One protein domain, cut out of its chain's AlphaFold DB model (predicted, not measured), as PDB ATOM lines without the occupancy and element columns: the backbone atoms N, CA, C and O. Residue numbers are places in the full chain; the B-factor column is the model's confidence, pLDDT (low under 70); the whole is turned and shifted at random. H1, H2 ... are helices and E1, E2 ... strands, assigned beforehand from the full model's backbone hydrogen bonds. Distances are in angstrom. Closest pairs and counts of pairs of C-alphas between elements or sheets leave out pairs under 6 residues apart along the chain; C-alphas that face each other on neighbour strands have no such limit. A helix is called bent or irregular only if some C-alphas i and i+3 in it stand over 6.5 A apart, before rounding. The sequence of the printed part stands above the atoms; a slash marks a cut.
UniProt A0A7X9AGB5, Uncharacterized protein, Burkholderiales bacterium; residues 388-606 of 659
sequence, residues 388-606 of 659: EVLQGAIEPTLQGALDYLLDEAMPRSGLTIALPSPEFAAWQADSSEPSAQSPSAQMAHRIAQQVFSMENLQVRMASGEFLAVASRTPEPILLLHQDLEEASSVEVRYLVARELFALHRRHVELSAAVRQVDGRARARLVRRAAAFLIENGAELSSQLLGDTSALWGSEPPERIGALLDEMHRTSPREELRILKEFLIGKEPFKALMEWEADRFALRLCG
ATOM      1  N   GLU A 388      24.535  11.111 -14.941       71.00
ATOM      2  CA  GLU A 388      24.377  11.585 -16.326       71.00
ATOM      3  C   GLU A 388      22.921  11.492 -16.822       71.00
ATOM      4  O   GLU A 388      22.486  12.315 -17.628       71.00
ATOM      5  N   VAL A 389      22.127  10.555 -16.285       69.62
ATOM      6  CA  VAL A 389      20.701  10.387 -16.630       69.62
ATOM      7  C   VAL A 389      19.862  11.611 -16.228       69.62
ATOM      8  O   VAL A 389      18.846  11.897 -16.866       69.62
ATOM      9  N   LEU A 390      20.296  12.376 -15.216       67.19
ATOM     10  CA  LEU A 390      19.607  13.593 -14.775       67.19
ATOM     11  C   LEU A 390      19.766  14.751 -15.766       67.19
ATOM     12  O   LEU A 390      18.825  15.520 -15.952       67.19
ATOM     13  N   GLN A 391      20.913  14.865 -16.443       61.28
ATOM     14  CA  GLN A 391      21.237  16.031 -17.278       61.28
ATOM     15  C   GLN A 391      20.296  16.190 -18.482       61.28
ATOM     16  O   GLN A 391      20.017  17.310 -18.895       61.28
ATOM     17  N   GLY A 392      19.753  15.092 -19.021       57.12
ATOM     18  CA  GLY A 392      18.787  15.139 -20.125       57.12
ATOM     19  C   GLY A 392      17.323  15.294 -19.699       57.12
ATOM     20  O   GLY A 392      16.455  15.386 -20.569       57.12
ATOM     21  N   ALA A 393      17.013  15.219 -18.399       57.81
ATOM     22  CA  ALA A 393      15.647  15.155 -17.857       57.81
ATOM     23  C   ALA A 393      15.180  16.454 -17.176       57.81
ATOM     24  O   ALA A 393      14.062  16.511 -16.673       57.81
ATOM     25  N   ILE A 394      16.030  17.481 -17.149       59.47
ATOM     26  CA  ILE A 394      15.747  18.760 -16.502       59.47
ATOM     27  C   ILE A 394      15.152  19.715 -17.536       59.47
ATOM     28  O   ILE A 394      15.883  20.226 -18.379       59.47
ATOM     29  N   GLU A 395      13.846  19.997 -17.463       63.50
ATOM     30  CA  GLU A 395      13.321  21.201 -18.117       63.50
ATOM     31  C   GLU A 395      13.717  22.421 -17.261       63.50
ATOM     32  O   GLU A 395      13.347  22.496 -16.078       63.50
ATOM     33  N   PRO A 396      14.515  23.358 -17.807       60.91
ATOM     34  CA  PRO A 396      15.036  24.500 -17.055       60.91
ATOM     35  C   PRO A 396      13.925  25.492 -16.701       60.91
ATOM     36  O   PRO A 396      13.975  26.140 -15.658       60.91
ATOM     37  N   THR A 397      12.883  25.570 -17.531       63.94
ATOM     38  CA  THR A 397      11.768  26.506 -17.371       63.94
ATOM     39  C   THR A 397      10.887  26.144 -16.175       63.94
ATOM     40  O   THR A 397      10.572  27.022 -15.372       63.94
ATOM     41  N   LEU A 398      10.540  24.860 -15.995       68.00
ATOM     42  CA  LEU A 398       9.782  24.411 -14.821       68.00
ATOM     43  C   LEU A 398      10.626  24.486 -13.546       68.00
ATOM     44  O   LEU A 398      10.123  24.884 -12.500       68.00
ATOM     45  N   GLN A 399      11.920  24.169 -13.616       73.44
ATOM     46  CA  GLN A 399      12.778  24.301 -12.438       73.44
ATOM     47  C   GLN A 399      12.920  25.761 -12.002       73.44
ATOM     48  O   GLN A 399      12.740  26.055 -10.826       73.44
ATOM     49  N   GLY A 400      13.146  26.686 -12.940       70.75
ATOM     50  CA  GLY A 400      13.185  28.118 -12.635       70.75
ATOM     51  C   GLY A 400      11.863  28.628 -12.049       70.75
ATOM     52  O   GLY A 400      11.861  29.453 -11.136       70.75
ATOM     53  N   ALA A 401      10.737  28.084 -12.516       69.62
ATOM     54  CA  ALA A 401       9.411  28.351 -11.966       69.62
ATOM     55  C   ALA A 401       9.278  27.910 -10.500       69.62
ATOM     56  O   ALA A 401       8.779  28.661  -9.656       69.62
ATOM     57  N   LEU A 402       9.733  26.692 -10.200       75.25
ATOM     58  CA  LEU A 402       9.724  26.117  -8.859       75.25
ATOM     59  C   LEU A 402      10.646  26.890  -7.918       75.25
ATOM     60  O   LEU A 402      10.228  27.226  -6.810       75.25
ATOM     61  N   ASP A 403      11.854  27.217  -8.370       81.50
ATOM     62  CA  ASP A 403      12.842  27.964  -7.592       81.50
ATOM     63  C   ASP A 403      12.321  29.373  -7.276       81.50
ATOM     64  O   ASP A 403      12.353  29.803  -6.123       81.50
ATOM     65  N   TYR A 404      11.711  30.062  -8.247       80.62
ATOM     66  CA  TYR A 404      11.039  31.337  -7.987       80.62
ATOM     67  C   TYR A 404       9.926  31.197  -6.937       80.62
ATOM     68  O   TYR A 404       9.847  31.987  -5.993       80.62
ATOM     69  N   LEU A 405       9.046  30.201  -7.070       80.94
ATOM     70  CA  LEU A 405       7.941  30.037  -6.130       80.94
ATOM     71  C   LEU A 405       8.436  29.720  -4.714       80.94
ATOM     72  O   LEU A 405       7.984  30.351  -3.754       80.94
ATOM     73  N   LEU A 406       9.337  28.746  -4.582       83.88
ATOM     74  CA  LEU A 406       9.780  28.204  -3.300       83.88
ATOM     75  C   LEU A 406      10.822  29.081  -2.604       83.88
ATOM     76  O   LEU A 406      10.759  29.206  -1.380       83.88
ATOM     77  N   ASP A 407      11.739  29.702  -3.347       84.69
ATOM     78  CA  ASP A 407      12.871  30.431  -2.760       84.69
ATOM     79  C   ASP A 407      12.644  31.948  -2.714       84.69
ATOM     80  O   ASP A 407      13.211  32.630  -1.859       84.69
ATOM     81  N   GLU A 408      11.759  32.484  -3.560       82.94
ATOM     82  CA  GLU A 408      11.527  33.927  -3.668       82.94
ATOM     83  C   GLU A 408      10.094  34.327  -3.265       82.94
ATOM     84  O   GLU A 408       9.901  35.118  -2.335       82.94
ATOM     85  N   ALA A 409       9.060  33.782  -3.915       82.69
ATOM     86  CA  ALA A 409       7.681  34.233  -3.722       82.69
ATOM     87  C   ALA A 409       7.099  33.821  -2.358       82.69
ATOM     88  O   ALA A 409       6.557  34.661  -1.628       82.69
ATOM     89  N   MET A 410       7.218  32.541  -1.988       85.44
ATOM     90  CA  MET A 410       6.661  32.019  -0.737       85.44
ATOM     91  C   MET A 410       7.334  32.607   0.512       85.44
ATOM     92  O   MET A 410       6.598  33.163   1.341       85.44
ATOM     93  N   PRO A 411       8.677  32.622   0.642       84.81
ATOM     94  CA  PRO A 411       9.340  33.167   1.827       84.81
ATOM     95  C   PRO A 411       9.017  34.647   2.040       84.81
ATOM     96  O   PRO A 411       8.683  35.067   3.150       84.81
ATOM     97  N   ARG A 412       9.015  35.443   0.963       81.81
ATOM     98  CA  ARG A 412       8.721  36.882   1.039       81.81
ATOM     99  C   ARG A 412       7.244  37.196   1.274       81.81
ATOM    100  O   ARG A 412       6.918  38.284   1.740       81.81
ATOM    101  N   SER A 413       6.342  36.257   0.990       81.69
ATOM    102  CA  SER A 413       4.920  36.368   1.348       81.69
ATOM    103  C   SER A 413       4.619  35.984   2.807       81.69
ATOM    104  O   SER A 413       3.478  36.135   3.260       81.69
ATOM    105  N   GLY A 414       5.625  35.485   3.541       80.81
ATOM    106  CA  GLY A 414       5.480  34.966   4.902       80.81
ATOM    107  C   GLY A 414       4.741  33.627   4.966       80.81
ATOM    108  O   GLY A 414       4.179  33.293   6.008       80.81
ATOM    109  N   LEU A 415       4.681  32.889   3.853       82.00
ATOM    110  CA  LEU A 415       4.101  31.550   3.815       82.00
ATOM    111  C   LEU A 415       5.151  30.514   4.188       82.00
ATOM    112  O   LEU A 415       6.189  30.403   3.544       82.00
ATOM    113  N   THR A 416       4.846  29.739   5.221       79.88
ATOM    114  CA  THR A 416       5.647  28.594   5.648       79.88
ATOM    115  C   THR A 416       4.938  27.316   5.238       79.88
ATOM    116  O   THR A 416       3.792  27.100   5.633       79.88
ATOM    117  N   ILE A 417       5.620  26.470   4.474       79.62
ATOM    118  CA  ILE A 417       5.122  25.143   4.116       79.62
ATOM    119  C   ILE A 417       5.395  24.220   5.304       79.62
ATOM    120  O   ILE A 417       6.549  24.044   5.700       79.62
ATOM    121  N   ALA A 418       4.349  23.637   5.885       82.00
ATOM    122  CA  ALA A 418       4.514  22.583   6.874       82.00
ATOM    123  C   ALA A 418       4.834  21.264   6.160       82.00
ATOM    124  O   ALA A 418       4.035  20.787   5.348       82.00
ATOM    125  N   LEU A 419       6.002  20.701   6.465       84.00
ATOM    126  CA  LEU A 419       6.424  19.366   6.056       84.00
ATOM    127  C   LEU A 419       6.790  18.547   7.309       84.00
ATOM    128  O   LEU A 419       7.325  19.123   8.262       84.00
ATOM    129  N   PRO A 420       6.494  17.237   7.333       86.88
ATOM    130  CA  PRO A 420       5.748  16.507   6.308       86.88
ATOM    131  C   PRO A 420       4.262  16.909   6.299       86.88
ATOM    132  O   PRO A 420       3.773  17.555   7.228       86.88
ATOM    133  N   SER A 421       3.529  16.550   5.239       84.62
ATOM    134  CA  SER A 421       2.073  16.739   5.236       84.62
ATOM    135  C   SER A 421       1.429  15.939   6.384       84.62
ATOM    136  O   SER A 421       1.993  14.927   6.803       84.62
ATOM    137  N   PRO A 422       0.248  16.333   6.899       85.38
ATOM    138  CA  PRO A 422      -0.415  15.591   7.977       85.38
ATOM    139  C   PRO A 422      -0.679  14.119   7.627       85.38
ATOM    140  O   PRO A 422      -0.528  13.249   8.478       85.38
ATOM    141  N   GLU A 423      -1.026  13.848   6.365       86.88
ATOM    142  CA  GLU A 423      -1.208  12.494   5.823       86.88
ATOM    143  C   GLU A 423       0.101  11.700   5.867       86.88
ATOM    144  O   GLU A 423       0.144  10.606   6.426       86.88
ATOM    145  N   PHE A 424       1.196  12.284   5.367       90.06
ATOM    146  CA  PHE A 424       2.504  11.634   5.392       90.06
ATOM    147  C   PHE A 424       2.993  11.404   6.825       90.06
ATOM    148  O   PHE A 424       3.529  10.344   7.123       90.06
ATOM    149  N   ALA A 425       2.788  12.367   7.728       90.75
ATOM    150  CA  ALA A 425       3.155  12.239   9.136       90.75
ATOM    151  C   ALA A 425       2.437  11.058   9.808       90.75
ATOM    152  O   ALA A 425       3.048  10.346  10.604       90.75
ATOM    153  N   ALA A 426       1.160  10.836   9.473       91.25
ATOM    154  CA  ALA A 426       0.394   9.696   9.966       91.25
ATOM    155  C   ALA A 426       0.974   8.372   9.445       91.25
ATOM    156  O   ALA A 426       1.300   7.495  10.242       91.25
ATOM    157  N   TRP A 427       1.219   8.258   8.135       93.50
ATOM    158  CA  TRP A 427       1.848   7.062   7.556       93.50
ATOM    159  C   TRP A 427       3.254   6.810   8.104       93.50
ATOM    160  O   TRP A 427       3.634   5.669   8.354       93.50
ATOM    161  N   GLN A 428       4.029   7.868   8.334       92.44
ATOM    162  CA  GLN A 428       5.355   7.774   8.928       92.44
ATOM    163  C   GLN A 428       5.286   7.280  10.380       92.44
ATOM    164  O   GLN A 428       6.132   6.475  10.780       92.44
ATOM    165  N   ALA A 429       4.308   7.732  11.166       91.56
ATOM    166  CA  ALA A 429       4.120   7.275  12.543       91.56
ATOM    167  C   ALA A 429       3.802   5.771  12.608       91.56
ATOM    168  O   ALA A 429       4.345   5.078  13.466       91.56
ATOM    169  N   ASP A 430       3.015   5.274  11.651       91.75
ATOM    170  CA  ASP A 430       2.621   3.863  11.549       91.75
ATOM    171  C   ASP A 430       3.623   2.996  10.758       91.75
ATOM    172  O   ASP A 430       3.406   1.799  10.558       91.75
ATOM    173  N   SER A 431       4.738   3.579  10.306       93.00
ATOM    174  CA  SER A 431       5.751   2.873   9.514       93.00
ATOM    175  C   SER A 431       6.780   2.119  10.365       93.00
ATOM    176  O   SER A 431       7.178   2.547  11.455       93.00
ATOM    177  N   SER A 432       7.277   1.009   9.822       93.31
ATOM    178  CA  SER A 432       8.345   0.184  10.384       93.31
ATOM    179  C   SER A 432       9.641   0.319   9.585       93.31
ATOM    180  O   SER A 432       9.626   0.622   8.392       93.31
ATOM    181  N   GLU A 433      10.781   0.056  10.223       90.88
ATOM    182  CA  GLU A 433      12.039  -0.094   9.483       90.88
ATOM    183  C   GLU A 433      11.968  -1.321   8.557       90.88
ATOM    184  O   GLU A 433      11.410  -2.354   8.951       90.88
ATOM    185  N   PRO A 434      12.498  -1.227   7.325       90.38
ATOM    186  CA  PRO A 434      12.570  -2.365   6.427       90.38
ATOM    187  C   PRO A 434      13.518  -3.417   7.003       90.38
ATOM    188  O   PRO A 434      14.487  -3.108   7.701       90.38
ATOM    189  N   SER A 435      13.269  -4.689   6.689       87.25
ATOM    190  CA  SER A 435      14.237  -5.733   7.020       87.25
ATOM    191  C   SER A 435      15.559  -5.469   6.282       87.25
ATOM    192  O   SER A 435      15.556  -4.974   5.156       87.25
ATOM    193  N   ALA A 436      16.701  -5.849   6.863       79.56
ATOM    194  CA  ALA A 436      18.010  -5.671   6.214       79.56
ATOM    195  C   ALA A 436      18.119  -6.374   4.840       79.56
ATOM    196  O   ALA A 436      18.988  -6.048   4.032       79.56
ATOM    197  N   GLN A 437      17.239  -7.346   4.579       83.38
ATOM    198  CA  GLN A 437      17.163  -8.106   3.333       83.38
ATOM    199  C   GLN A 437      16.043  -7.630   2.396       83.38
ATOM    200  O   GLN A 437      15.839  -8.266   1.369       83.38
ATOM    201  N   SER A 438      15.338  -6.539   2.721       89.19
ATOM    202  CA  SER A 438      14.278  -5.981   1.873       89.19
ATOM    203  C   SER A 438      14.858  -5.579   0.507       89.19
ATOM    204  O   SER A 438      15.668  -4.644   0.435       89.19
ATOM    205  N   PRO A 439      14.475  -6.261  -0.591       88.81
ATOM    206  CA  PRO A 439      14.945  -5.916  -1.927       88.81
ATOM    207  C   PRO A 439      14.460  -4.527  -2.350       88.81
ATOM    208  O   PRO A 439      15.187  -3.812  -3.042       88.81
ATOM    209  N   SER A 440      13.262  -4.122  -1.912       91.50
ATOM    210  CA  SER A 440      12.678  -2.832  -2.274       91.50
ATOM    211  C   SER A 440      13.436  -1.662  -1.635       91.50
ATOM    212  O   SER A 440      13.819  -0.714  -2.330       91.50
ATOM    213  N   ALA A 441      13.781  -1.774  -0.350       92.38
ATOM    214  CA  ALA A 441      14.583  -0.776   0.348       92.38
ATOM    215  C   ALA A 441      16.018  -0.702  -0.192       92.38
ATOM    216  O   ALA A 441      16.553   0.390  -0.391       92.38
ATOM    217  N   GLN A 442      16.641  -1.846  -0.497       91.44
ATOM    218  CA  GLN A 442      17.976  -1.873  -1.107       91.44
ATOM    219  C   GLN A 442      17.994  -1.198  -2.486       91.44
ATOM    220  O   GLN A 442      18.941  -0.474  -2.800       91.44
ATOM    221  N   MET A 443      16.950  -1.401  -3.296       90.75
ATOM    222  CA  MET A 443      16.786  -0.703  -4.574       90.75
ATOM    223  C   MET A 443      16.666   0.812  -4.365       90.75
ATOM    224  O   MET A 443      17.338   1.578  -5.056       90.75
ATOM    225  N   ALA A 444      15.870   1.247  -3.384       92.75
ATOM    226  CA  ALA A 444      15.710   2.661  -3.059       92.75
ATOM    227  C   ALA A 444      17.013   3.347  -2.654       92.75
ATOM    228  O   ALA A 444      17.358   4.377  -3.231       92.75
ATOM    229  N   HIS A 445      17.778   2.748  -1.741       92.62
ATOM    230  CA  HIS A 445      19.082   3.289  -1.358       92.62
ATOM    231  C   HIS A 445      20.055   3.351  -2.539       92.62
ATOM    232  O   HIS A 445      20.759   4.346  -2.700       92.62
ATOM    233  N   ARG A 446      20.063   2.323  -3.397       90.19
ATOM    234  CA  ARG A 446      20.940   2.281  -4.572       90.19
ATOM    235  C   ARG A 446      20.650   3.427  -5.538       90.19
ATOM    236  O   ARG A 446      21.573   4.153  -5.896       90.19
ATOM    237  N   ILE A 447      19.385   3.622  -5.916       90.62
ATOM    238  CA  ILE A 447      18.982   4.698  -6.837       90.62
ATOM    239  C   ILE A 447      19.270   6.068  -6.214       90.62
ATOM    240  O   ILE A 447      19.832   6.939  -6.876       90.62
ATOM    241  N   ALA A 448      18.934   6.253  -4.935       92.06
ATOM    242  CA  ALA A 448      19.181   7.502  -4.222       92.06
ATOM    243  C   ALA A 448      20.667   7.886  -4.228       92.06
ATOM    244  O   ALA A 448      21.008   9.024  -4.547       92.06
ATOM    245  N   GLN A 449      21.554   6.931  -3.945       90.69
ATOM    246  CA  GLN A 449      22.988   7.180  -3.889       90.69
ATOM    247  C   GLN A 449      23.614   7.343  -5.283       90.69
ATOM    248  O   GLN A 449      24.358   8.295  -5.510       90.69
ATOM    249  N   GLN A 450      23.330   6.434  -6.217       88.25
ATOM    250  CA  GLN A 450      24.009   6.400  -7.518       88.25
ATOM    251  C   GLN A 450      23.497   7.466  -8.492       88.25
ATOM    252  O   GLN A 450      24.291   8.052  -9.226       88.25
ATOM    253  N   VAL A 451      22.187   7.734  -8.488       87.62
ATOM    254  CA  VAL A 451      21.570   8.669  -9.438       87.62
ATOM    255  C   VAL A 451      21.505  10.072  -8.858       87.62
ATOM    256  O   VAL A 451      21.896  11.025  -9.521       87.62
ATOM    257  N   PHE A 452      21.041  10.200  -7.612       89.00
ATOM    258  CA  PHE A 452      20.757  11.497  -6.989       89.00
ATOM    259  C   PHE A 452      21.827  11.962  -5.993       89.00
ATOM    260  O   PHE A 452      21.687  13.048  -5.430       89.00
ATOM    261  N   SER A 453      22.871  11.158  -5.747       88.75
ATOM    262  CA  SER A 453      23.913  11.442  -4.743       88.75
ATOM    263  C   SER A 453      23.347  11.742  -3.344       88.75
ATOM    264  O   SER A 453      23.876  12.564  -2.599       88.75
ATOM    265  N   MET A 454      22.244  11.081  -2.982       89.25
ATOM    266  CA  MET A 454      21.531  11.267  -1.720       89.25
ATOM    267  C   MET A 454      21.921  10.176  -0.716       89.25
ATOM    268  O   MET A 454      21.384   9.072  -0.744       89.25
ATOM    269  N   GLU A 455      22.853  10.492   0.185       86.31
ATOM    270  CA  GLU A 455      23.401   9.526   1.156       86.31
ATOM    271  C   GLU A 455      22.503   9.310   2.388       86.31
ATOM    272  O   GLU A 455      22.494   8.227   2.965       86.31
ATOM    273  N   ASN A 456      21.705  10.314   2.762       89.56
ATOM    274  CA  ASN A 456      20.924  10.319   4.009       89.56
ATOM    275  C   ASN A 456      19.434   9.997   3.796       89.56
ATOM    276  O   ASN A 456      18.585  10.486   4.539       89.56
ATOM    277  N   LEU A 457      19.092   9.234   2.754       93.81
ATOM    278  CA  LEU A 457      17.711   8.802   2.537       93.81
ATOM    279  C   LEU A 457      17.315   7.760   3.585       93.81
ATOM    280  O   LEU A 457      17.904   6.681   3.635       93.81
ATOM    281  N   GLN A 458      16.270   8.038   4.360       94.25
ATOM    282  CA  GLN A 458      15.627   7.048   5.220       94.25
ATOM    283  C   GLN A 458      14.521   6.334   4.440       94.25
ATOM    284  O   GLN A 458      13.626   6.981   3.905       94.25
ATOM    285  N   VAL A 459      14.541   5.002   4.400       94.81
ATOM    286  CA  VAL A 459      13.467   4.210   3.784       94.81
ATOM    287  C   VAL A 459      12.678   3.510   4.885       94.81
ATOM    288  O   VAL A 459      13.277   2.901   5.771       94.81
ATOM    289  N   ARG A 460      11.344   3.600   4.858       94.75
ATOM    290  CA  ARG A 460      10.458   2.907   5.812       94.75
ATOM    291  C   ARG A 460       9.319   2.198   5.088       94.75
ATOM    292  O   ARG A 460       8.917   2.616   4.007       94.75
ATOM    293  N   MET A 461       8.790   1.148   5.707       94.50
ATOM    294  CA  MET A 461       7.656   0.385   5.188       94.50
ATOM    295  C   MET A 461       6.383   0.795   5.919       94.50
ATOM    296  O   MET A 461       6.363   0.793   7.149       94.50
ATOM    297  N   ALA A 462       5.313   1.111   5.199       93.69
ATOM    298  CA  ALA A 462       4.022   1.431   5.802       93.69
ATOM    299  C   ALA A 462       2.867   0.802   5.015       93.69
ATOM    300  O   ALA A 462       3.059   0.251   3.934       93.69
ATOM    301  N   SER A 463       1.665   0.884   5.575       89.06
ATOM    302  CA  SER A 463       0.426   0.571   4.860       89.06
ATOM    303  C   SER A 463      -0.361   1.861   4.648       89.06
ATOM    304  O   SER A 463      -0.298   2.759   5.491       89.06
ATOM    305  N   GLY A 464      -1.065   1.985   3.526       86.00
ATOM    306  CA  GLY A 464      -1.806   3.203   3.208       86.00
ATOM    307  C   GLY A 464      -2.291   3.259   1.765       86.00
ATOM    308  O   GLY A 464      -2.089   2.335   0.987       86.00
ATOM    309  N   GLU A 465      -2.921   4.373   1.399       86.50
ATOM    310  CA  GLU A 465      -3.422   4.629   0.040       86.50
ATOM    311  C   GLU A 465      -2.303   5.126  -0.899       86.50
ATOM    312  O   GLU A 465      -2.439   6.137  -1.583       86.50
ATOM    313  N   PHE A 466      -1.155   4.449  -0.889       89.69
ATOM    314  CA  PHE A 466      -0.005   4.755  -1.739       89.69
ATOM    315  C   PHE A 466       0.843   3.501  -1.951       89.69
ATOM    316  O   PHE A 466       0.813   2.594  -1.128       89.69
ATOM    317  N   LEU A 467       1.645   3.473  -3.020       90.69
ATOM    318  CA  LEU A 467       2.684   2.450  -3.206       90.69
ATOM    319  C   LEU A 467       4.071   2.962  -2.817       90.69
ATOM    320  O   LEU A 467       4.808   2.282  -2.112       90.69
ATOM    321  N   ALA A 468       4.418   4.176  -3.233       93.19
ATOM    322  CA  ALA A 468       5.620   4.873  -2.799       93.19
ATOM    323  C   ALA A 468       5.288   6.356  -2.624       93.19
ATOM    324  O   ALA A 468       4.551   6.917  -3.431       93.19
ATOM    325  N   VAL A 469       5.814   6.979  -1.573       92.88
ATOM    326  CA  VAL A 469       5.677   8.421  -1.352       92.88
ATOM    327  C   VAL A 469       6.901   8.950  -0.620       92.88
ATOM    328  O   VAL A 469       7.378   8.340   0.339       92.88
ATOM    329  N   ALA A 470       7.415  10.093  -1.061       92.88
ATOM    330  CA  ALA A 470       8.549  10.749  -0.425       92.88
ATOM    331  C   ALA A 470       8.135  12.027   0.314       92.88
ATOM    332  O   ALA A 470       7.224  12.744  -0.095       92.88
ATOM    333  N   SER A 471       8.846  12.335   1.395       91.56
ATOM    334  CA  SER A 471       8.802  13.641   2.044       91.56
ATOM    335  C   SER A 471      10.186  14.057   2.500       91.56
ATOM    336  O   SER A 471      11.078  13.247   2.741       91.56
ATOM    337  N   ARG A 472      10.355  15.361   2.654       83.75
ATOM    338  CA  ARG A 472      11.572  15.978   3.156       83.75
ATOM    339  C   ARG A 472      11.279  16.549   4.533       83.75
ATOM    340  O   ARG A 472      10.544  17.525   4.547       83.75
ATOM    341  N   THR A 473      11.807  15.976   5.633       66.69
ATOM    342  CA  THR A 473      11.994  16.671   6.943       66.69
ATOM    343  C   THR A 473      12.356  15.739   8.117       66.69
ATOM    344  O   THR A 473      11.618  14.781   8.348       66.69
ATOM    345  N   PRO A 474      13.353  16.078   8.975       69.44
ATOM    346  CA  PRO A 474      14.497  16.972   8.721       69.44
ATOM    347  C   PRO A 474      15.487  16.370   7.705       69.44
ATOM    348  O   PRO A 474      16.222  17.104   7.053       69.44
ATOM    349  N   GLU A 475      15.437  15.052   7.524       86.00
ATOM    350  CA  GLU A 475      16.139  14.279   6.498       86.00
ATOM    351  C   GLU A 475      15.132  13.787   5.438       86.00
ATOM    352  O   GLU A 475      13.920  13.809   5.690       86.00
ATOM    353  N   PRO A 476      15.580  13.414   4.226       92.56
ATOM    354  CA  PRO A 476      14.706  12.837   3.210       92.56
ATOM    355  C   PRO A 476      14.213  11.448   3.636       92.56
ATOM    356  O   PRO A 476      15.009  10.595   4.026       92.56
ATOM    357  N   ILE A 477      12.902  11.218   3.548       94.69
ATOM    358  CA  ILE A 477      12.247   9.962   3.927       94.69
ATOM    359  C   ILE A 477      11.409   9.459   2.755       94.69
ATOM    360  O   ILE A 477      10.567  10.188   2.233       94.69
ATOM    361  N   LEU A 478      11.606   8.200   2.378       95.75
ATOM    362  CA  LEU A 478      10.786   7.471   1.418       95.75
ATOM    363  C   LEU A 478       9.979   6.401   2.159       95.75
ATOM    364  O   LEU A 478      10.547   5.521   2.807       95.75
ATOM    365  N   LEU A 479       8.656   6.474   2.054       95.56
ATOM    366  CA  LEU A 479       7.758   5.429   2.525       95.56
ATOM    367  C   LEU A 479       7.401   4.521   1.350       95.56
ATOM    368  O   LEU A 479       6.933   4.994   0.315       95.56
ATOM    369  N   LEU A 480       7.609   3.223   1.530       95.75
ATOM    370  CA  LEU A 480       7.206   2.182   0.592       95.75
ATOM    371  C   LEU A 480       6.057   1.377   1.194       95.75
ATOM    372  O   LEU A 480       6.054   1.070   2.389       95.75
ATOM    373  N   HIS A 481       5.080   1.028   0.367       94.38
ATOM    374  CA  HIS A 481       3.999   0.153   0.781       94.38
ATOM    375  C   HIS A 481       4.519  -1.267   1.003       94.38
ATOM    376  O   HIS A 481       5.390  -1.735   0.269       94.38
ATOM    377  N   GLN A 482       3.980  -1.971   1.996       90.44
ATOM    378  CA  GLN A 482       4.402  -3.341   2.325       90.44
ATOM    379  C   GLN A 482       4.252  -4.310   1.140       90.44
ATOM    380  O   GLN A 482       5.129  -5.140   0.915       90.44
ATOM    381  N   ASP A 483       3.210  -4.135   0.327       89.12
ATOM    382  CA  ASP A 483       2.947  -4.951  -0.870       89.12
ATOM    383  C   ASP A 483       4.038  -4.840  -1.952       89.12
ATOM    384  O   ASP A 483       4.100  -5.671  -2.859       89.12
ATOM    385  N   LEU A 484       4.931  -3.842  -1.875       89.19
ATOM    386  CA  LEU A 484       6.063  -3.733  -2.799       89.19
ATOM    387  C   LEU A 484       7.141  -4.798  -2.572       89.19
ATOM    388  O   LEU A 484       7.988  -4.983  -3.441       89.19
ATOM    389  N   GLU A 485       7.108  -5.530  -1.457       87.44
ATOM    390  CA  GLU A 485       7.980  -6.693  -1.250       87.44
ATOM    391  C   GLU A 485       7.620  -7.865  -2.177       87.44
ATOM    392  O   GLU A 485       8.487  -8.663  -2.529       87.44
ATOM    393  N   GLU A 486       6.357  -7.953  -2.603       84.62
ATOM    394  CA  GLU A 486       5.869  -8.964  -3.550       84.62
ATOM    395  C   GLU A 486       5.877  -8.461  -5.003       84.62
ATOM    396  O   GLU A 486       5.628  -9.229  -5.938       84.62
ATOM    397  N   ALA A 487       6.153  -7.171  -5.212       83.94
ATOM    398  CA  ALA A 487       6.251  -6.575  -6.536       83.94
ATOM    399  C   ALA A 487       7.566  -6.960  -7.229       83.94
ATOM    400  O   ALA A 487       8.579  -7.287  -6.603       83.94
ATOM    401  N   SER A 488       7.570  -6.894  -8.557       82.94
ATOM    402  CA  SER A 488       8.795  -7.107  -9.322       82.94
ATOM    403  C   SER A 488       9.810  -5.990  -9.041       82.94
ATOM    404  O   SER A 488       9.456  -4.827  -8.833       82.94
ATOM    405  N   SER A 489      11.106  -6.316  -9.099       82.44
ATOM    406  CA  SER A 489      12.193  -5.336  -8.910       82.44
ATOM    407  C   SER A 489      12.106  -4.147  -9.872       82.44
ATOM    408  O   SER A 489      12.578  -3.051  -9.572       82.44
ATOM    409  N   VAL A 490      11.484  -4.378 -11.021       80.88
ATOM    410  CA  VAL A 490      11.266  -3.434 -12.103       80.88
ATOM    411  C   VAL A 490      10.161  -2.425 -11.763       80.88
ATOM    412  O   VAL A 490      10.362  -1.221 -11.935       80.88
ATOM    413  N   GLU A 491       9.032  -2.890 -11.222       85.06
ATOM    414  CA  GLU A 491       7.954  -2.010 -10.750       85.06
ATOM    415  C   GLU A 491       8.441  -1.122  -9.604       85.06
ATOM    416  O   GLU A 491       8.226   0.092  -9.608       85.06
ATOM    417  N   VAL A 492       9.167  -1.722  -8.653       89.56
ATOM    418  CA  VAL A 492       9.756  -0.994  -7.526       89.56
ATOM    419  C   VAL A 492      10.732   0.069  -8.022       89.56
ATOM    420  O   VAL A 492      10.663   1.210  -7.574       89.56
ATOM    421  N   ARG A 493      11.610  -0.270  -8.977       88.81
ATOM    422  CA  ARG A 493      12.577   0.676  -9.554       88.81
ATOM    423  C   ARG A 493      11.883   1.908 -10.136       88.81
ATOM    424  O   ARG A 493      12.330   3.018  -9.863       88.81
ATOM    425  N   TYR A 494      10.795   1.724 -10.886       90.06
ATOM    426  CA  TYR A 494      10.046   2.835 -11.474       90.06
ATOM    427  C   TYR A 494       9.406   3.734 -10.407       90.06
ATOM    428  O   TYR A 494       9.618   4.948 -10.428       90.06
ATOM    429  N   LEU A 495       8.666   3.148  -9.457       92.31
ATOM    430  CA  LEU A 495       7.969   3.906  -8.409       92.31
ATOM    431  C   LEU A 495       8.958   4.699  -7.549       92.31
ATOM    432  O   LEU A 495       8.785   5.894  -7.326       92.31
ATOM    433  N   VAL A 496      10.045   4.051  -7.136       93.56
ATOM    434  CA  VAL A 496      11.120   4.677  -6.364       93.56
ATOM    435  C   VAL A 496      11.792   5.800  -7.154       93.56
ATOM    436  O   VAL A 496      11.964   6.894  -6.623       93.56
ATOM    437  N   ALA A 497      12.174   5.562  -8.413       91.31
ATOM    438  CA  ALA A 497      12.835   6.573  -9.237       91.31
ATOM    439  C   ALA A 497      11.971   7.825  -9.409       91.31
ATOM    440  O   ALA A 497      12.487   8.940  -9.338       91.31
ATOM    441  N   ARG A 498      10.660   7.640  -9.589       91.62
ATOM    442  CA  ARG A 498       9.694   8.730  -9.720       91.62
ATOM    443  C   ARG A 498       9.597   9.564  -8.441       91.62
ATOM    444  O   ARG A 498       9.708  10.786  -8.511       91.62
ATOM    445  N   GLU A 499       9.441   8.922  -7.283       93.19
ATOM    446  CA  GLU A 499       9.332   9.629  -5.999       93.19
ATOM    447  C   GLU A 499      10.647  10.313  -5.600       93.19
ATOM    448  O   GLU A 499      10.637  11.442  -5.109       93.19
ATOM    449  N   LEU A 500      11.797   9.684  -5.862       93.00
ATOM    450  CA  LEU A 500      13.103  10.303  -5.622       93.00
ATOM    451  C   LEU A 500      13.368  11.477  -6.565       93.00
ATOM    452  O   LEU A 500      13.935  12.478  -6.131       93.00
ATOM    453  N   PHE A 501      12.918  11.400  -7.820       90.50
ATOM    454  CA  PHE A 501      12.976  12.531  -8.743       90.50
ATOM    455  C   PHE A 501      12.095  13.684  -8.261       90.50
ATOM    456  O   PHE A 501      12.561  14.820  -8.183       90.50
ATOM    457  N   ALA A 502      10.853  13.395  -7.864       88.75
ATOM    458  CA  ALA A 502       9.940  14.388  -7.305       88.75
ATOM    459  C   ALA A 502      10.513  15.047  -6.038       88.75
ATOM    460  O   ALA A 502      10.413  16.264  -5.869       88.75
ATOM    461  N   LEU A 503      11.164  14.265  -5.173       90.38
ATOM    462  CA  LEU A 503      11.862  14.761  -3.989       90.38
ATOM    463  C   LEU A 503      13.069  15.637  -4.362       90.38
ATOM    464  O   LEU A 503      13.235  16.724  -3.811       90.38
ATOM    465  N   HIS A 504      13.897  15.194  -5.310       88.38
ATOM    466  CA  HIS A 504      15.076  15.928  -5.775       88.38
ATOM    467  C   HIS A 504      14.703  17.279  -6.401       88.38
ATOM    468  O   HIS A 504      15.350  18.289  -6.129       88.38
ATOM    469  N   ARG A 505      13.618  17.312  -7.184       84.56
ATOM    470  CA  ARG A 505      13.105  18.504  -7.882       84.56
ATOM    471  C   ARG A 505      12.195  19.375  -7.020       84.56
ATOM    472  O   ARG A 505      11.668  20.379  -7.486       84.56
ATOM    473  N   ARG A 506      12.015  19.014  -5.749       85.50
ATOM    474  CA  ARG A 506      11.183  19.735  -4.779       85.50
ATOM    475  C   ARG A 506       9.693  19.810  -5.156       85.50
ATOM    476  O   ARG A 506       8.960  20.704  -4.722       85.50
ATOM    477  N   HIS A 507       9.217  18.856  -5.960       84.88
ATOM    478  CA  HIS A 507       7.804  18.730  -6.342       84.88
ATOM    479  C   HIS A 507       6.926  18.404  -5.126       84.88
ATOM    480  O   HIS A 507       5.754  18.791  -5.066       84.88
ATOM    481  N   VAL A 508       7.499  17.711  -4.136       82.44
ATOM    482  CA  VAL A 508       6.830  17.383  -2.873       82.44
ATOM    483  C   VAL A 508       6.527  18.654  -2.076       82.44
ATOM    484  O   VAL A 508       5.402  18.829  -1.604       82.44
ATOM    485  N   GLU A 509       7.488  19.576  -1.976       82.88
ATOM    486  CA  GLU A 509       7.326  20.878  -1.326       82.88
ATOM    487  C   GLU A 509       6.202  21.683  -1.985       82.88
ATOM    488  O   GLU A 509       5.339  22.222  -1.291       82.88
ATOM    489  N   LEU A 510       6.167  21.721  -3.320       80.56
ATOM    490  CA  LEU A 510       5.122  22.423  -4.062       80.56
ATOM    491  C   LEU A 510       3.741  21.795  -3.831       80.56
ATOM    492  O   LEU A 510       2.776  22.501  -3.537       80.56
ATOM    493  N   SER A 511       3.650  20.468  -3.917       79.94
ATOM    494  CA  SER A 511       2.402  19.730  -3.703       79.94
ATOM    495  C   SER A 511       1.858  19.952  -2.288       79.94
ATOM    496  O   SER A 511       0.654  20.149  -2.100       79.94
ATOM    497  N   ALA A 512       2.743  19.992  -1.290       80.44
ATOM    498  CA  ALA A 512       2.387  20.343   0.079       80.44
ATOM    499  C   ALA A 512       1.952  21.812   0.207       80.44
ATOM    500  O   ALA A 512       0.986  22.095   0.919       80.44
ATOM    501  N   ALA A 513       2.620  22.732  -0.495       81.50
ATOM    502  CA  ALA A 513       2.295  24.154  -0.485       81.50
ATOM    503  C   ALA A 513       0.886  24.419  -1.029       81.50
ATOM    504  O   ALA A 513       0.100  25.086  -0.363       81.50
ATOM    505  N   VAL A 514       0.529  23.842  -2.184       79.81
ATOM    506  CA  VAL A 514      -0.800  23.998  -2.811       79.81
ATOM    507  C   VAL A 514      -1.925  23.658  -1.837       79.81
ATOM    508  O   VAL A 514      -2.895  24.407  -1.721       79.81
ATOM    509  N   ARG A 515      -1.787  22.549  -1.100       78.38
ATOM    510  CA  ARG A 515      -2.796  22.087  -0.132       78.38
ATOM    511  C   ARG A 515      -2.950  23.031   1.067       78.38
ATOM    512  O   ARG A 515      -3.990  23.022   1.717       78.38
ATOM    513  N   GLN A 516      -1.929  23.834   1.359       80.31
ATOM    514  CA  GLN A 516      -1.880  24.747   2.505       80.31
ATOM    515  C   GLN A 516      -2.198  26.205   2.135       80.31
ATOM    516  O   GLN A 516      -2.426  27.027   3.024       80.31
ATOM    517  N   VAL A 517      -2.233  26.552   0.842       83.56
ATOM    518  CA  VAL A 517      -2.503  27.921   0.381       83.56
ATOM    519  C   VAL A 517      -3.997  28.250   0.508       83.56
ATOM    520  O   VAL A 517      -4.810  27.959  -0.375       83.56
ATOM    521  N   ASP A 518      -4.353  28.928   1.600       85.38
ATOM    522  CA  ASP A 518      -5.681  29.505   1.824       85.38
ATOM    523  C   ASP A 518      -5.900  30.814   1.037       85.38
ATOM    524  O   ASP A 518      -4.980  31.394   0.461       85.38
ATOM    525  N   GLY A 519      -7.130  31.335   0.998       85.69
ATOM    526  CA  GLY A 519      -7.418  32.556   0.235       85.69
ATOM    527  C   GLY A 519      -6.576  33.768   0.670       85.69
ATOM    528  O   GLY A 519      -6.143  34.564  -0.166       85.69
ATOM    529  N   ARG A 520      -6.239  33.876   1.964       87.81
ATOM    530  CA  ARG A 520      -5.360  34.940   2.486       87.81
ATOM    531  C   ARG A 520      -3.924  34.789   1.988       87.81
ATOM    532  O   ARG A 520      -3.296  35.794   1.657       87.81
ATOM    533  N   ALA A 521      -3.410  33.565   1.935       87.12
ATOM    534  CA  ALA A 521      -2.127  33.218   1.344       87.12
ATOM    535  C   ALA A 521      -2.078  33.624  -0.130       87.12
ATOM    536  O   ALA A 521      -1.137  34.308  -0.536       87.12
ATOM    537  N   ARG A 522      -3.131  33.317  -0.902       88.44
ATOM    538  CA  ARG A 522      -3.231  33.727  -2.314       88.44
ATOM    539  C   ARG A 522      -3.160  35.243  -2.465       88.44
ATOM    540  O   ARG A 522      -2.351  35.748  -3.236       88.44
ATOM    541  N   ALA A 523      -3.930  35.982  -1.667       88.94
ATOM    542  CA  ALA A 523      -3.905  37.445  -1.668       88.94
ATOM    543  C   ALA A 523      -2.531  38.031  -1.286       88.94
ATOM    544  O   ALA A 523      -2.138  39.082  -1.795       88.94
ATOM    545  N   ARG A 524      -1.783  37.392  -0.374       89.75
ATOM    546  CA  ARG A 524      -0.407  37.809  -0.039       89.75
ATOM    547  C   ARG A 524       0.563  37.548  -1.190       89.75
ATOM    548  O   ARG A 524       1.351  38.434  -1.503       89.75
ATOM    549  N   LEU A 525       0.476  36.386  -1.833       89.75
ATOM    550  CA  LEU A 525       1.329  36.030  -2.969       89.75
ATOM    551  C   LEU A 525       1.113  36.962  -4.169       89.75
ATOM    552  O   LEU A 525       2.087  37.460  -4.723       89.75
ATOM    553  N   VAL A 526      -0.137  37.298  -4.507       91.62
ATOM    554  CA  VAL A 526      -0.442  38.263  -5.585       91.62
ATOM    555  C   VAL A 526       0.113  39.653  -5.266       91.62
ATOM    556  O   VAL A 526       0.754  40.279  -6.109       91.62
ATOM    557  N   ARG A 527      -0.064  40.134  -4.027       90.50
ATOM    558  CA  ARG A 527       0.514  41.418  -3.598       90.50
ATOM    559  C   ARG A 527       2.039  41.409  -3.651       90.50
ATOM    560  O   ARG A 527       2.634  42.410  -4.041       90.50
ATOM    561  N   ARG A 528       2.675  40.288  -3.293       89.44
ATOM    562  CA  ARG A 528       4.133  40.160  -3.387       89.44
ATOM    563  C   ARG A 528       4.602  40.152  -4.836       89.44
ATOM    564  O   ARG A 528       5.595  40.808  -5.122       89.44
ATOM    565  N   ALA A 529       3.879  39.495  -5.738       88.88
ATOM    566  CA  ALA A 529       4.173  39.553  -7.165       88.88
ATOM    567  C   ALA A 529       4.100  40.997  -7.691       88.88
ATOM    568  O   ALA A 529       4.997  41.428  -8.404       88.88
ATOM    569  N   ALA A 530       3.097  41.782  -7.279       89.62
ATOM    570  CA  ALA A 530       2.984  43.185  -7.684       89.62
ATOM    571  C   ALA A 530       4.139  44.040  -7.146       89.62
ATOM    572  O   ALA A 530       4.735  44.810  -7.896       89.62
ATOM    573  N   ALA A 531       4.508  43.853  -5.875       88.06
ATOM    574  CA  ALA A 531       5.676  44.509  -5.291       88.06
ATOM    575  C   ALA A 531       6.974  44.122  -6.016       88.06
ATOM    576  O   ALA A 531       7.784  44.990  -6.323       88.06
ATOM    577  N   PHE A 532       7.144  42.841  -6.347       85.88
ATOM    578  CA  PHE A 532       8.299  42.338  -7.087       85.88
ATOM    579  C   PHE A 532       8.406  42.951  -8.489       85.88
ATOM    580  O   PHE A 532       9.504  43.283  -8.926       85.88
ATOM    581  N   LEU A 533       7.290  43.142  -9.197       86.69
ATOM    582  CA  LEU A 533       7.302  43.823 -10.493       86.69
ATOM    583  C   LEU A 533       7.771  45.277 -10.361       86.69
ATOM    584  O   LEU A 533       8.645  45.698 -11.115       86.69
ATOM    585  N   ILE A 534       7.262  46.013  -9.366       87.81
ATOM    586  CA  ILE A 534       7.685  47.398  -9.102       87.81
ATOM    587  C   ILE A 534       9.172  47.463  -8.734       87.81
ATOM    588  O   ILE A 534       9.898  48.297  -9.266       87.81
ATOM    589  N   GLU A 535       9.637  46.578  -7.843       86.62
ATOM    590  CA  GLU A 535      11.048  46.493  -7.430       86.62
ATOM    591  C   GLU A 535      11.982  46.269  -8.631       86.62
ATOM    592  O   GLU A 535      13.107  46.760  -8.636       86.62
ATOM    593  N   ASN A 536      11.501  45.582  -9.670       83.94
ATOM    594  CA  ASN A 536      12.237  45.342 -10.908       83.94
ATOM    595  C   ASN A 536      11.953  46.367 -12.025       83.94
ATOM    596  O   ASN A 536      12.249  46.098 -13.190       83.94
ATOM    597  N   GLY A 537      11.382  47.527 -11.693       82.38
ATOM    598  CA  GLY A 537      11.206  48.642 -12.627       82.38
ATOM    599  C   GLY A 537       9.977  48.559 -13.535       82.38
ATOM    600  O   GLY A 537       9.892  49.326 -14.489       82.38
ATOM    601  N   ALA A 538       9.021  47.661 -13.270       85.44
ATOM    602  CA  ALA A 538       7.763  47.632 -14.013       85.44
ATOM    603  C   ALA A 538       6.785  48.707 -13.508       85.44
ATOM    604  O   ALA A 538       6.523  48.824 -12.308       85.44
ATOM    605  N   GLU A 539       6.182  49.450 -14.436       85.06
ATOM    606  CA  GLU A 539       5.151  50.446 -14.135       85.06
ATOM    607  C   GLU A 539       3.756  49.801 -14.150       85.06
ATOM    608  O   GLU A 539       3.159  49.570 -15.201       85.06
ATOM    609  N   LEU A 540       3.218  49.499 -12.966       86.56
ATOM    610  CA  LEU A 540       1.842  49.013 -12.815       86.56
ATOM    611  C   LEU A 540       0.861  50.189 -12.717       86.56
ATOM    612  O   LEU A 540       1.135  51.192 -12.056       86.56
ATOM    613  N   SER A 541      -0.314  50.056 -13.340       87.56
ATOM    614  CA  SER A 541      -1.347  51.095 -13.282       87.56
ATOM    615  C   SER A 541      -1.838  51.316 -11.843       87.56
ATOM    616  O   SER A 541      -1.918  50.387 -11.035       87.56
ATOM    617  N   SER A 542      -2.220  52.553 -11.510       86.50
ATOM    618  CA  SER A 542      -2.757  52.886 -10.180       86.50
ATOM    619  C   SER A 542      -4.026  52.098  -9.843       86.50
ATOM    620  O   SER A 542      -4.256  51.769  -8.680       86.50
ATOM    621  N   GLN A 543      -4.817  51.751 -10.861       88.38
ATOM    622  CA  GLN A 543      -5.991  50.897 -10.729       88.38
ATOM    623  C   GLN A 543      -5.606  49.464 -10.345       88.38
ATOM    624  O   GLN A 543      -6.131  48.946  -9.365       88.38
ATOM    625  N   LEU A 544      -4.626  48.865 -11.029       89.44
ATOM    626  CA  LEU A 544      -4.142  47.512 -10.742       89.44
ATOM    627  C   LEU A 544      -3.500  47.413  -9.348       89.44
ATOM    628  O   LEU A 544      -3.694  46.434  -8.626       89.44
ATOM    629  N   LEU A 545      -2.780  48.452  -8.921       89.19
ATOM    630  CA  LEU A 545      -2.258  48.552  -7.554       89.19
ATOM    631  C   LEU A 545      -3.379  48.688  -6.519       89.19
ATOM    632  O   LEU A 545      -3.335  48.044  -5.469       89.19
ATOM    633  N   GLY A 546      -4.412  49.470  -6.830       87.81
ATOM    634  CA  GLY A 546      -5.629  49.549  -6.027       87.81
ATOM    635  C   GLY A 546      -6.288  48.179  -5.868       87.81
ATOM    636  O   GLY A 546      -6.502  47.726  -4.745       87.81
ATOM    637  N   ASP A 547      -6.520  47.478  -6.976       89.75
ATOM    638  CA  ASP A 547      -7.202  46.184  -6.992       89.75
ATOM    639  C   ASP A 547      -6.401  45.068  -6.306       89.75
ATOM    640  O   ASP A 547      -6.980  44.254  -5.585       89.75
ATOM    641  N   THR A 548      -5.073  45.049  -6.460       90.06
ATOM    642  CA  THR A 548      -4.196  44.088  -5.763       90.06
ATOM    643  C   THR A 548      -4.079  44.389  -4.269       90.06
ATOM    644  O   THR A 548      -4.105  43.469  -3.448       90.06
ATOM    645  N   SER A 549      -3.996  45.666  -3.878       88.06
ATOM    646  CA  SER A 549      -3.967  46.069  -2.464       88.06
ATOM    647  C   SER A 549      -5.285  45.771  -1.737       88.06
ATOM    648  O   SER A 549      -5.270  45.490  -0.538       88.06
ATOM    649  N   ALA A 550      -6.400  45.760  -2.473       89.06
ATOM    650  CA  ALA A 550      -7.736  45.471  -1.970       89.06
ATOM    651  C   ALA A 550      -8.032  43.972  -1.776       89.06
ATOM    652  O   ALA A 550      -9.153  43.641  -1.399       89.06
ATOM    653  N   LEU A 551      -7.073  43.069  -2.018       89.50
ATOM    654  CA  LEU A 551      -7.256  41.629  -1.808       89.50
ATOM    655  C   LEU A 551      -7.195  41.249  -0.317       89.50
ATOM    656  O   LEU A 551      -6.179  41.456   0.357       89.50
ATOM    657  N   TRP A 552      -8.254  40.606   0.177       85.00
ATOM    658  CA  TRP A 552      -8.409  40.172   1.576       85.00
ATOM    659  C   TRP A 552      -8.431  38.652   1.765       85.00
ATOM    660  O   TRP A 552      -8.371  38.166   2.898       85.00
ATOM    661  N   GLY A 553      -8.473  37.892   0.675       83.94
ATOM    662  CA  GLY A 553      -8.468  36.436   0.653       83.94
ATOM    663  C   GLY A 553      -9.847  35.780   0.639       83.94
ATOM    664  O   GLY A 553      -9.932  34.565   0.782       83.94
ATOM    665  N   SER A 554     -10.921  36.555   0.483       85.94
ATOM    666  CA  SER A 554     -12.272  36.037   0.215       85.94
ATOM    667  C   SER A 554     -12.624  36.059  -1.273       85.94
ATOM    668  O   SER A 554     -13.754  35.757  -1.649       85.94
ATOM    669  N   GLU A 555     -11.693  36.496  -2.119       86.00
ATOM    670  CA  GLU A 555     -11.928  36.660  -3.541       86.00
ATOM    671  C   GLU A 555     -12.028  35.309  -4.256       86.00
ATOM    672  O   GLU A 555     -11.323  34.357  -3.907       86.00
ATOM    673  N   PRO A 556     -12.878  35.229  -5.292       84.44
ATOM    674  CA  PRO A 556     -12.948  34.045  -6.125       84.44
ATOM    675  C   PRO A 556     -11.622  33.856  -6.897       84.44
ATOM    676  O   PRO A 556     -11.002  34.854  -7.295       84.44
ATOM    677  N   PRO A 557     -11.164  32.609  -7.127       81.69
ATOM    678  CA  PRO A 557      -9.919  32.316  -7.847       81.69
ATOM    679  C   PRO A 557      -9.830  32.988  -9.224       81.69
ATOM    680  O   PRO A 557      -8.752  33.395  -9.649       81.69
ATOM    681  N   GLU A 558     -10.965  33.176  -9.896       85.19
ATOM    682  CA  GLU A 558     -11.067  33.841 -11.195       85.19
ATOM    683  C   GLU A 558     -10.622  35.308 -11.123       85.19
ATOM    684  O   GLU A 558      -9.962  35.801 -12.037       85.19
ATOM    685  N   ARG A 559     -10.921  36.002 -10.014       86.81
ATOM    686  CA  ARG A 559     -10.477  37.389  -9.799       86.81
ATOM    687  C   ARG A 559      -8.970  37.461  -9.577       86.81
ATOM    688  O   ARG A 559      -8.326  38.361 -10.104       86.81
ATOM    689  N   ILE A 560      -8.409  36.507  -8.832       88.06
ATOM    690  CA  ILE A 560      -6.954  36.380  -8.656       88.06
ATOM    691  C   ILE A 560      -6.280  36.141 -10.014       88.06
ATOM    692  O   ILE A 560      -5.291  36.798 -10.331       88.06
ATOM    693  N   GLY A 561      -6.854  35.267 -10.842       88.00
ATOM    694  CA  GLY A 561      -6.352  35.009 -12.190       88.00
ATOM    695  C   GLY A 561      -6.394  36.207 -13.112       88.00
ATOM    696  O   GLY A 561      -5.400  36.478 -13.775       88.00
ATOM    697  N   ALA A 562      -7.498  36.954 -13.110       89.00
ATOM    698  CA  ALA A 562      -7.631  38.151 -13.930       89.00
ATOM    699  C   ALA A 562      -6.570  39.210 -13.585       89.00
ATOM    700  O   ALA A 562      -5.995  39.807 -14.493       89.00
ATOM    701  N   LEU A 563      -6.268  39.398 -12.293       91.31
ATOM    702  CA  LEU A 563      -5.233  40.338 -11.850       91.31
ATOM    703  C   LEU A 563      -3.834  39.901 -12.291       91.31
ATOM    704  O   LEU A 563      -3.062  40.726 -12.768       91.31
ATOM    705  N   LEU A 564      -3.516  38.609 -12.187       90.50
ATOM    706  CA  LEU A 564      -2.231  38.082 -12.655       90.50
ATOM    707  C   LEU A 564      -2.098  38.168 -14.181       90.50
ATOM    708  O   LEU A 564      -1.023  38.500 -14.674       90.50
ATOM    709  N   ASP A 565      -3.185  37.957 -14.927       89.94
ATOM    710  CA  ASP A 565      -3.211  38.152 -16.382       89.94
ATOM    711  C   ASP A 565      -3.022  39.617 -16.780       89.94
ATOM    712  O   ASP A 565      -2.443  39.916 -17.823       89.94
ATOM    713  N   GLU A 566      -3.562  40.547 -15.996       88.62
ATOM    714  CA  GLU A 566      -3.388  41.978 -16.225       88.62
ATOM    715  C   GLU A 566      -1.956  42.420 -15.903       88.62
ATOM    716  O   GLU A 566      -1.329  43.088 -16.724       88.62
ATOM    717  N   MET A 567      -1.389  41.939 -14.792       89.94
ATOM    718  CA  MET A 567       0.023  42.136 -14.452       89.94
ATOM    719  C   MET A 567       0.954  41.568 -15.530       89.94
ATOM    720  O   MET A 567       1.901  42.242 -15.936       89.94
ATOM    721  N   HIS A 568       0.665  40.367 -16.041       89.50
ATOM    722  CA  HIS A 568       1.441  39.745 -17.114       89.50
ATOM    723  C   HIS A 568       1.334  40.523 -18.429       89.50
ATOM    724  O   HIS A 568       2.329  40.691 -19.125       89.50
ATOM    725  N   ARG A 569       0.160  41.079 -18.754       86.62
ATOM    726  CA  ARG A 569       0.003  41.956 -19.925       86.62
ATOM    727  C   ARG A 569       0.832  43.236 -19.819       86.62
ATOM    728  O   ARG A 569       1.356  43.691 -20.829       86.62
ATOM    729  N   THR A 570       0.951  43.813 -18.623       83.12
ATOM    730  CA  THR A 570       1.763  45.023 -18.395       83.12
ATOM    731  C   THR A 570       3.260  44.741 -18.288       83.12
ATOM    732  O   THR A 570       4.073  45.588 -18.636       83.12
ATOM    733  N   SER A 571       3.629  43.550 -17.819       83.50
ATOM    734  CA  SER A 571       5.008  43.106 -17.661       83.50
ATOM    735  C   SER A 571       5.069  41.618 -18.011       83.50
ATOM    736  O   SER A 571       4.788  40.797 -17.131       83.50
ATOM    737  N   PRO A 572       5.415  41.258 -19.262       79.81
ATOM    738  CA  PRO A 572       5.365  39.883 -19.762       79.81
ATOM    739  C   PRO A 572       6.465  39.031 -19.124       79.81
ATOM    740  O   PRO A 572       7.531  38.807 -19.689       79.81
ATOM    741  N   ARG A 573       6.193  38.593 -17.898       79.81
ATOM    742  CA  ARG A 573       7.040  37.747 -17.064       79.81
ATOM    743  C   ARG A 573       6.386  36.390 -16.881       79.81
ATOM    744  O   ARG A 573       5.206  36.323 -16.516       79.81
ATOM    745  N   GLU A 574       7.136  35.330 -17.143       77.44
ATOM    746  CA  GLU A 574       6.625  33.958 -17.097       77.44
ATOM    747  C   GLU A 574       6.287  33.543 -15.659       77.44
ATOM    748  O   GLU A 574       5.310  32.834 -15.420       77.44
ATOM    749  N   GLU A 575       6.990  34.110 -14.676       79.50
ATOM    750  CA  GLU A 575       6.770  33.917 -13.240       79.50
ATOM    751  C   GLU A 575       5.328  34.240 -12.820       79.50
ATOM    752  O   GLU A 575       4.780  33.619 -11.909       79.50
ATOM    753  N   LEU A 576       4.670  35.181 -13.510       83.06
ATOM    754  CA  LEU A 576       3.271  35.536 -13.256       83.06
ATOM    755  C   LEU A 576       2.298  34.480 -13.782       83.06
ATOM    756  O   LEU A 576       1.277  34.223 -13.142       83.06
ATOM    757  N   ARG A 577       2.610  33.847 -14.919       81.00
ATOM    758  CA  ARG A 577       1.819  32.729 -15.455       81.00
ATOM    759  C   ARG A 577       1.956  31.507 -14.561       81.00
ATOM    760  O   ARG A 577       0.953  30.878 -14.233       81.00
ATOM    761  N   ILE A 578       3.172  31.252 -14.094       77.19
ATOM    762  CA  ILE A 578       3.484  30.188 -13.145       77.19
ATOM    763  C   ILE A 578       2.725  30.395 -11.830       77.19
ATOM    764  O   ILE A 578       2.041  29.495 -11.342       77.19
ATOM    765  N   LEU A 579       2.786  31.606 -11.269       83.94
ATOM    766  CA  LEU A 579       2.066  31.933 -10.045       83.94
ATOM    767  C   LEU A 579       0.548  31.822 -10.237       83.94
ATOM    768  O   LEU A 579      -0.157  31.357  -9.344       83.94
ATOM    769  N   LYS A 580       0.030  32.221 -11.401       85.75
ATOM    770  CA  LYS A 580      -1.388  32.069 -11.732       85.75
ATOM    771  C   LYS A 580      -1.808  30.607 -11.720       85.75
ATOM    772  O   LYS A 580      -2.826  30.285 -11.106       85.75
ATOM    773  N   GLU A 581      -1.038  29.739 -12.371       80.12
ATOM    774  CA  GLU A 581      -1.301  28.306 -12.354       80.12
ATOM    775  C   GLU A 581      -1.297  27.794 -10.909       80.12
ATOM    776  O   GLU A 581      -2.317  27.271 -10.464       80.12
ATOM    777  N   PHE A 582      -0.242  28.090 -10.138       81.19
ATOM    778  CA  PHE A 582      -0.108  27.717  -8.723       81.19
ATOM    779  C   PHE A 582      -1.295  28.139  -7.836       81.19
ATOM    780  O   PHE A 582      -1.702  27.405  -6.937       81.19
ATOM    781  N   LEU A 583      -1.858  29.331  -8.043       83.75
ATOM    782  CA  LEU A 583      -2.887  29.881  -7.151       83.75
ATOM    783  C   LEU A 583      -4.320  29.470  -7.508       83.75
ATOM    784  O   LEU A 583      -5.210  29.565  -6.655       83.75
ATOM    785  N   ILE A 584      -4.562  29.066  -8.755       79.00
ATOM    786  CA  ILE A 584      -5.911  28.797  -9.278       79.00
ATOM    787  C   ILE A 584      -6.142  27.306  -9.487       79.00
ATOM    788  O   ILE A 584      -7.271  26.835  -9.328       79.00
ATOM    789  N   GLY A 585      -5.094  26.552  -9.821       69.69
ATOM    790  CA  GLY A 585      -5.198  25.112  -9.980       69.69
ATOM    791  C   GLY A 585      -5.622  24.438  -8.676       69.69
ATOM    792  O   GLY A 585      -5.159  24.786  -7.593       69.69
ATOM    793  N   LYS A 586      -6.512  23.443  -8.779       62.47
ATOM    794  CA  LYS A 586      -6.792  22.529  -7.658       62.47
ATOM    795  C   LYS A 586      -5.579  21.640  -7.353       62.47
ATOM    796  O   LYS A 586      -5.361  21.293  -6.202       62.47
ATOM    797  N   GLU A 587      -4.809  21.319  -8.392       65.38
ATOM    798  CA  GLU A 587      -3.554  20.560  -8.357       65.38
ATOM    799  C   GLU A 587      -2.603  21.119  -9.439       65.38
ATOM    800  O   GLU A 587      -2.362  20.478 -10.463       65.38
ATOM    801  N   PRO A 588      -2.150  22.373  -9.293       61.59
ATOM    802  CA  PRO A 588      -1.353  23.051 -10.303       61.59
ATOM    803  C   PRO A 588      -0.003  22.372 -10.459       61.59
ATOM    804  O   PRO A 588       0.555  21.867  -9.483       61.59
ATOM    805  N   PHE A 589       0.489  22.315 -11.693       65.62
ATOM    806  CA  PHE A 589       1.687  21.572 -12.068       65.62
ATOM    807  C   PHE A 589       1.663  20.071 -11.784       65.62
ATOM    808  O   PHE A 589       2.561  19.400 -12.258       65.62
ATOM    809  N   LYS A 590       0.672  19.485 -11.093       71.31
ATOM    810  CA  LYS A 590       0.686  18.048 -10.759       71.31
ATOM    811  C   LYS A 590       0.811  17.185 -12.008       71.31
ATOM    812  O   LYS A 590       1.713  16.369 -12.089       71.31
ATOM    813  N   ALA A 591      -0.008  17.448 -13.024       69.62
ATOM    814  CA  ALA A 591       0.057  16.717 -14.286       69.62
ATOM    815  C   ALA A 591       1.395  16.892 -15.032       69.62
ATOM    816  O   ALA A 591       1.781  15.991 -15.772       69.62
ATOM    817  N   LEU A 592       2.067  18.038 -14.864       72.06
ATOM    818  CA  LEU A 592       3.360  18.347 -15.483       72.06
ATOM    819  C   LEU A 592       4.527  17.737 -14.685       72.06
ATOM    820  O   LEU A 592       5.406  17.117 -15.261       72.06
ATOM    821  N   MET A 593       4.497  17.841 -13.358       76.44
ATOM    822  CA  MET A 593       5.455  17.250 -12.423       76.44
ATOM    823  C   MET A 593       5.407  15.722 -12.460       76.44
ATOM    824  O   MET A 593       6.454  15.080 -12.495       76.44
ATOM    825  N   GLU A 594       4.202  15.140 -12.474       79.06
ATOM    826  CA  GLU A 594       3.995  13.705 -12.697       79.06
ATOM    827  C   GLU A 594       4.542  13.305 -14.061       79.06
ATOM    828  O   GLU A 594       5.215  12.290 -14.168       79.06
ATOM    829  N   TRP A 595       4.320  14.124 -15.091       77.69
ATOM    830  CA  TRP A 595       4.853  13.864 -16.420       77.69
ATOM    831  C   TRP A 595       6.387  13.874 -16.463       77.69
ATOM    832  O   TRP A 595       6.973  12.943 -17.012       77.69
ATOM    833  N   GLU A 596       7.047  14.869 -15.866       79.81
ATOM    834  CA  GLU A 596       8.512  14.903 -15.781       79.81
ATOM    835  C   GLU A 596       9.059  13.699 -15.012       79.81
ATOM    836  O   GLU A 596       9.996  13.040 -15.470       79.81
ATOM    837  N   ALA A 597       8.452  13.384 -13.866       84.81
ATOM    838  CA  ALA A 597       8.875  12.269 -13.034       84.81
ATOM    839  C   ALA A 597       8.652  10.920 -13.743       84.81
ATOM    840  O   ALA A 597       9.528  10.055 -13.709       84.81
ATOM    841  N   ASP A 598       7.527  10.762 -14.444       84.75
ATOM    842  CA  ASP A 598       7.214   9.583 -15.251       84.75
ATOM    843  C   ASP A 598       8.194   9.444 -16.420       84.75
ATOM    844  O   ASP A 598       8.694   8.349 -16.665       84.75
ATOM    845  N   ARG A 599       8.514  10.542 -17.120       80.38
ATOM    846  CA  ARG A 599       9.478  10.565 -18.232       80.38
ATOM    847  C   ARG A 599      10.888  10.220 -17.760       80.38
ATOM    848  O   ARG A 599      11.600   9.478 -18.439       80.38
ATOM    849  N   PHE A 600      11.292  10.732 -16.602       84.62
ATOM    850  CA  PHE A 600      12.565  10.386 -15.982       84.62
ATOM    851  C   PHE A 600      12.616   8.898 -15.605       84.62
ATOM    852  O   PHE A 600      13.519   8.180 -16.038       84.62
ATOM    853  N   ALA A 601      11.621   8.407 -14.860       86.38
ATOM    854  CA  ALA A 601      11.566   7.014 -14.421       86.38
ATOM    855  C   ALA A 601      11.458   6.035 -15.606       86.38
ATOM    856  O   ALA A 601      12.068   4.965 -15.590       86.38
ATOM    857  N   LEU A 602      10.756   6.427 -16.674       82.81
ATOM    858  CA  LEU A 602      10.681   5.712 -17.948       82.81
ATOM    859  C   LEU A 602      12.056   5.545 -18.600       82.81
ATOM    860  O   LEU A 602      12.386   4.444 -19.035       82.81
ATOM    861  N   ARG A 603      12.875   6.601 -18.662       78.62
ATOM    862  CA  ARG A 603      14.246   6.502 -19.202       78.62
ATOM    863  C   ARG A 603      15.118   5.554 -18.387       78.62
ATOM    864  O   ARG A 603      16.010   4.921 -18.944       78.62
ATOM    865  N   LEU A 604      14.844   5.454 -17.088       79.25
ATOM    866  CA  LEU A 604      15.569   4.587 -16.171       79.25
ATOM    867  C   LEU A 604      15.167   3.111 -16.279       79.25
ATOM    868  O   LEU A 604      16.005   2.243 -16.057       79.25
ATOM    869  N   CYS A 605      13.891   2.821 -16.561       78.69
ATOM    870  CA  CYS A 605      13.323   1.474 -16.402       78.69
ATOM    871  C   CYS A 605      12.786   0.850 -17.698       78.69
ATOM    872  O   CYS A 605      12.660  -0.369 -17.760       78.69
ATOM    873  N   GLY A 606      12.459   1.646 -18.715       77.31
ATOM    874  CA  GLY A 606      11.769   1.198 -19.929       77.31
ATOM    875  C   GLY A 606      10.231   1.303 -19.854       77.31
ATOM    876  O   GLY A 606       9.662   1.444 -18.765       77.31
TER     877      GLY A 606
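Overview. This is residues 388 to 606 of the 659 residues of an uncharacterized protein of Burkholderiales bacterium (UniProt A0A7X9AGB5). Two lobes follow each other along an elongated body: one is a small sheet of three strands with H3 over one face and H4 and H6 over the other, and H12 packed on H6; the other is a small bundle of H8, H10 and H11, with H9 and H2 packed on it. H7 lies between the lobes. The printed part has 219 residues, with H1 to H4, E1 to E3 and H5 to H12 in that order, and is mostly helix; the sheet is mixed, in the order E1, E3, E2. It is compact, with a radius of gyration of the C-alphas of 19.7 A and spans of 65 by 36 by 25 A.

Arrangement. Start at H1, residues 388 to 391, which only just touches H12, residues 590 to 605, with 3 pairs of C-alphas within 8 A, the closest Val 389 and Leu 604, 7.8 A. Next, H2, residues 396 to 412, is only just irregular (C-alphas 407 and 410 are 6.7 A apart); its residues 409 to 412 touch H8, residues 519 to 535, about perpendicular at 76 degrees, closest C-alphas Ala 409 and Leu 525, 6.6 A. H3, residues 422 to 429, is on the sheet of E1, residues 458 to 462, E2, residues 468 to 472, and E3, residues 476 to 481, at a height of 9.4 A. E1 and E3 are parallel, with N 460 and O 478 at 2.9 A; the hairpin E2 and E3 is antiparallel, with N 471 and O 477 at 2.9 A. H4, residues 439 to 450, and H6, residues 489 to 504, are on the opposite face, making three layers, helices on both faces. H5, residues 482 to 485, and H7, residues 507 to 516, only graze the sheet. H6 touches H12 at a steep tilt of 47 degrees, opposite ways, closest C-alphas Arg 498 and Ala 597, 4.9 A. H10, residues 557 to 570, and H11, residues 574 to 584, form a helical hairpin, closest C-alphas Pro 557 and Ile 584, 5.5 A; with H8 they are a bundle. H9, residues 542 to 549, forms helical hairpins with H8 and with H10. Every O i to N i+4 pair is within hydrogen-bond range in H3, H4, H6 and H8 to H12, but 10 of 13 in H2 and 5 of 6 in H7; H1 and H5 are too short for one.

Along the chain. Find C-alpha 388 at (24.377, 11.585, -16.326), where H1 begins. H2 is 22.8 A long, H6 21.7 A, H10 20.2 A, and H8, from C-alpha 519 at (-7.418, 32.556, 0.235), 24.4 A. H12, 21.6 A, ends at C-alpha 605, (13.323, 1.474, -16.402).

Size, cuts and confidence. The C-alphas farthest apart, Gln 437 and Ser 542, are 65.6 A apart. The printed part has no cut, and no link is long. Mean pLDDT of the printed part is 84.5; residues 389 to 398, 401, 473 to 474, 585 to 589 and 591 are under 70.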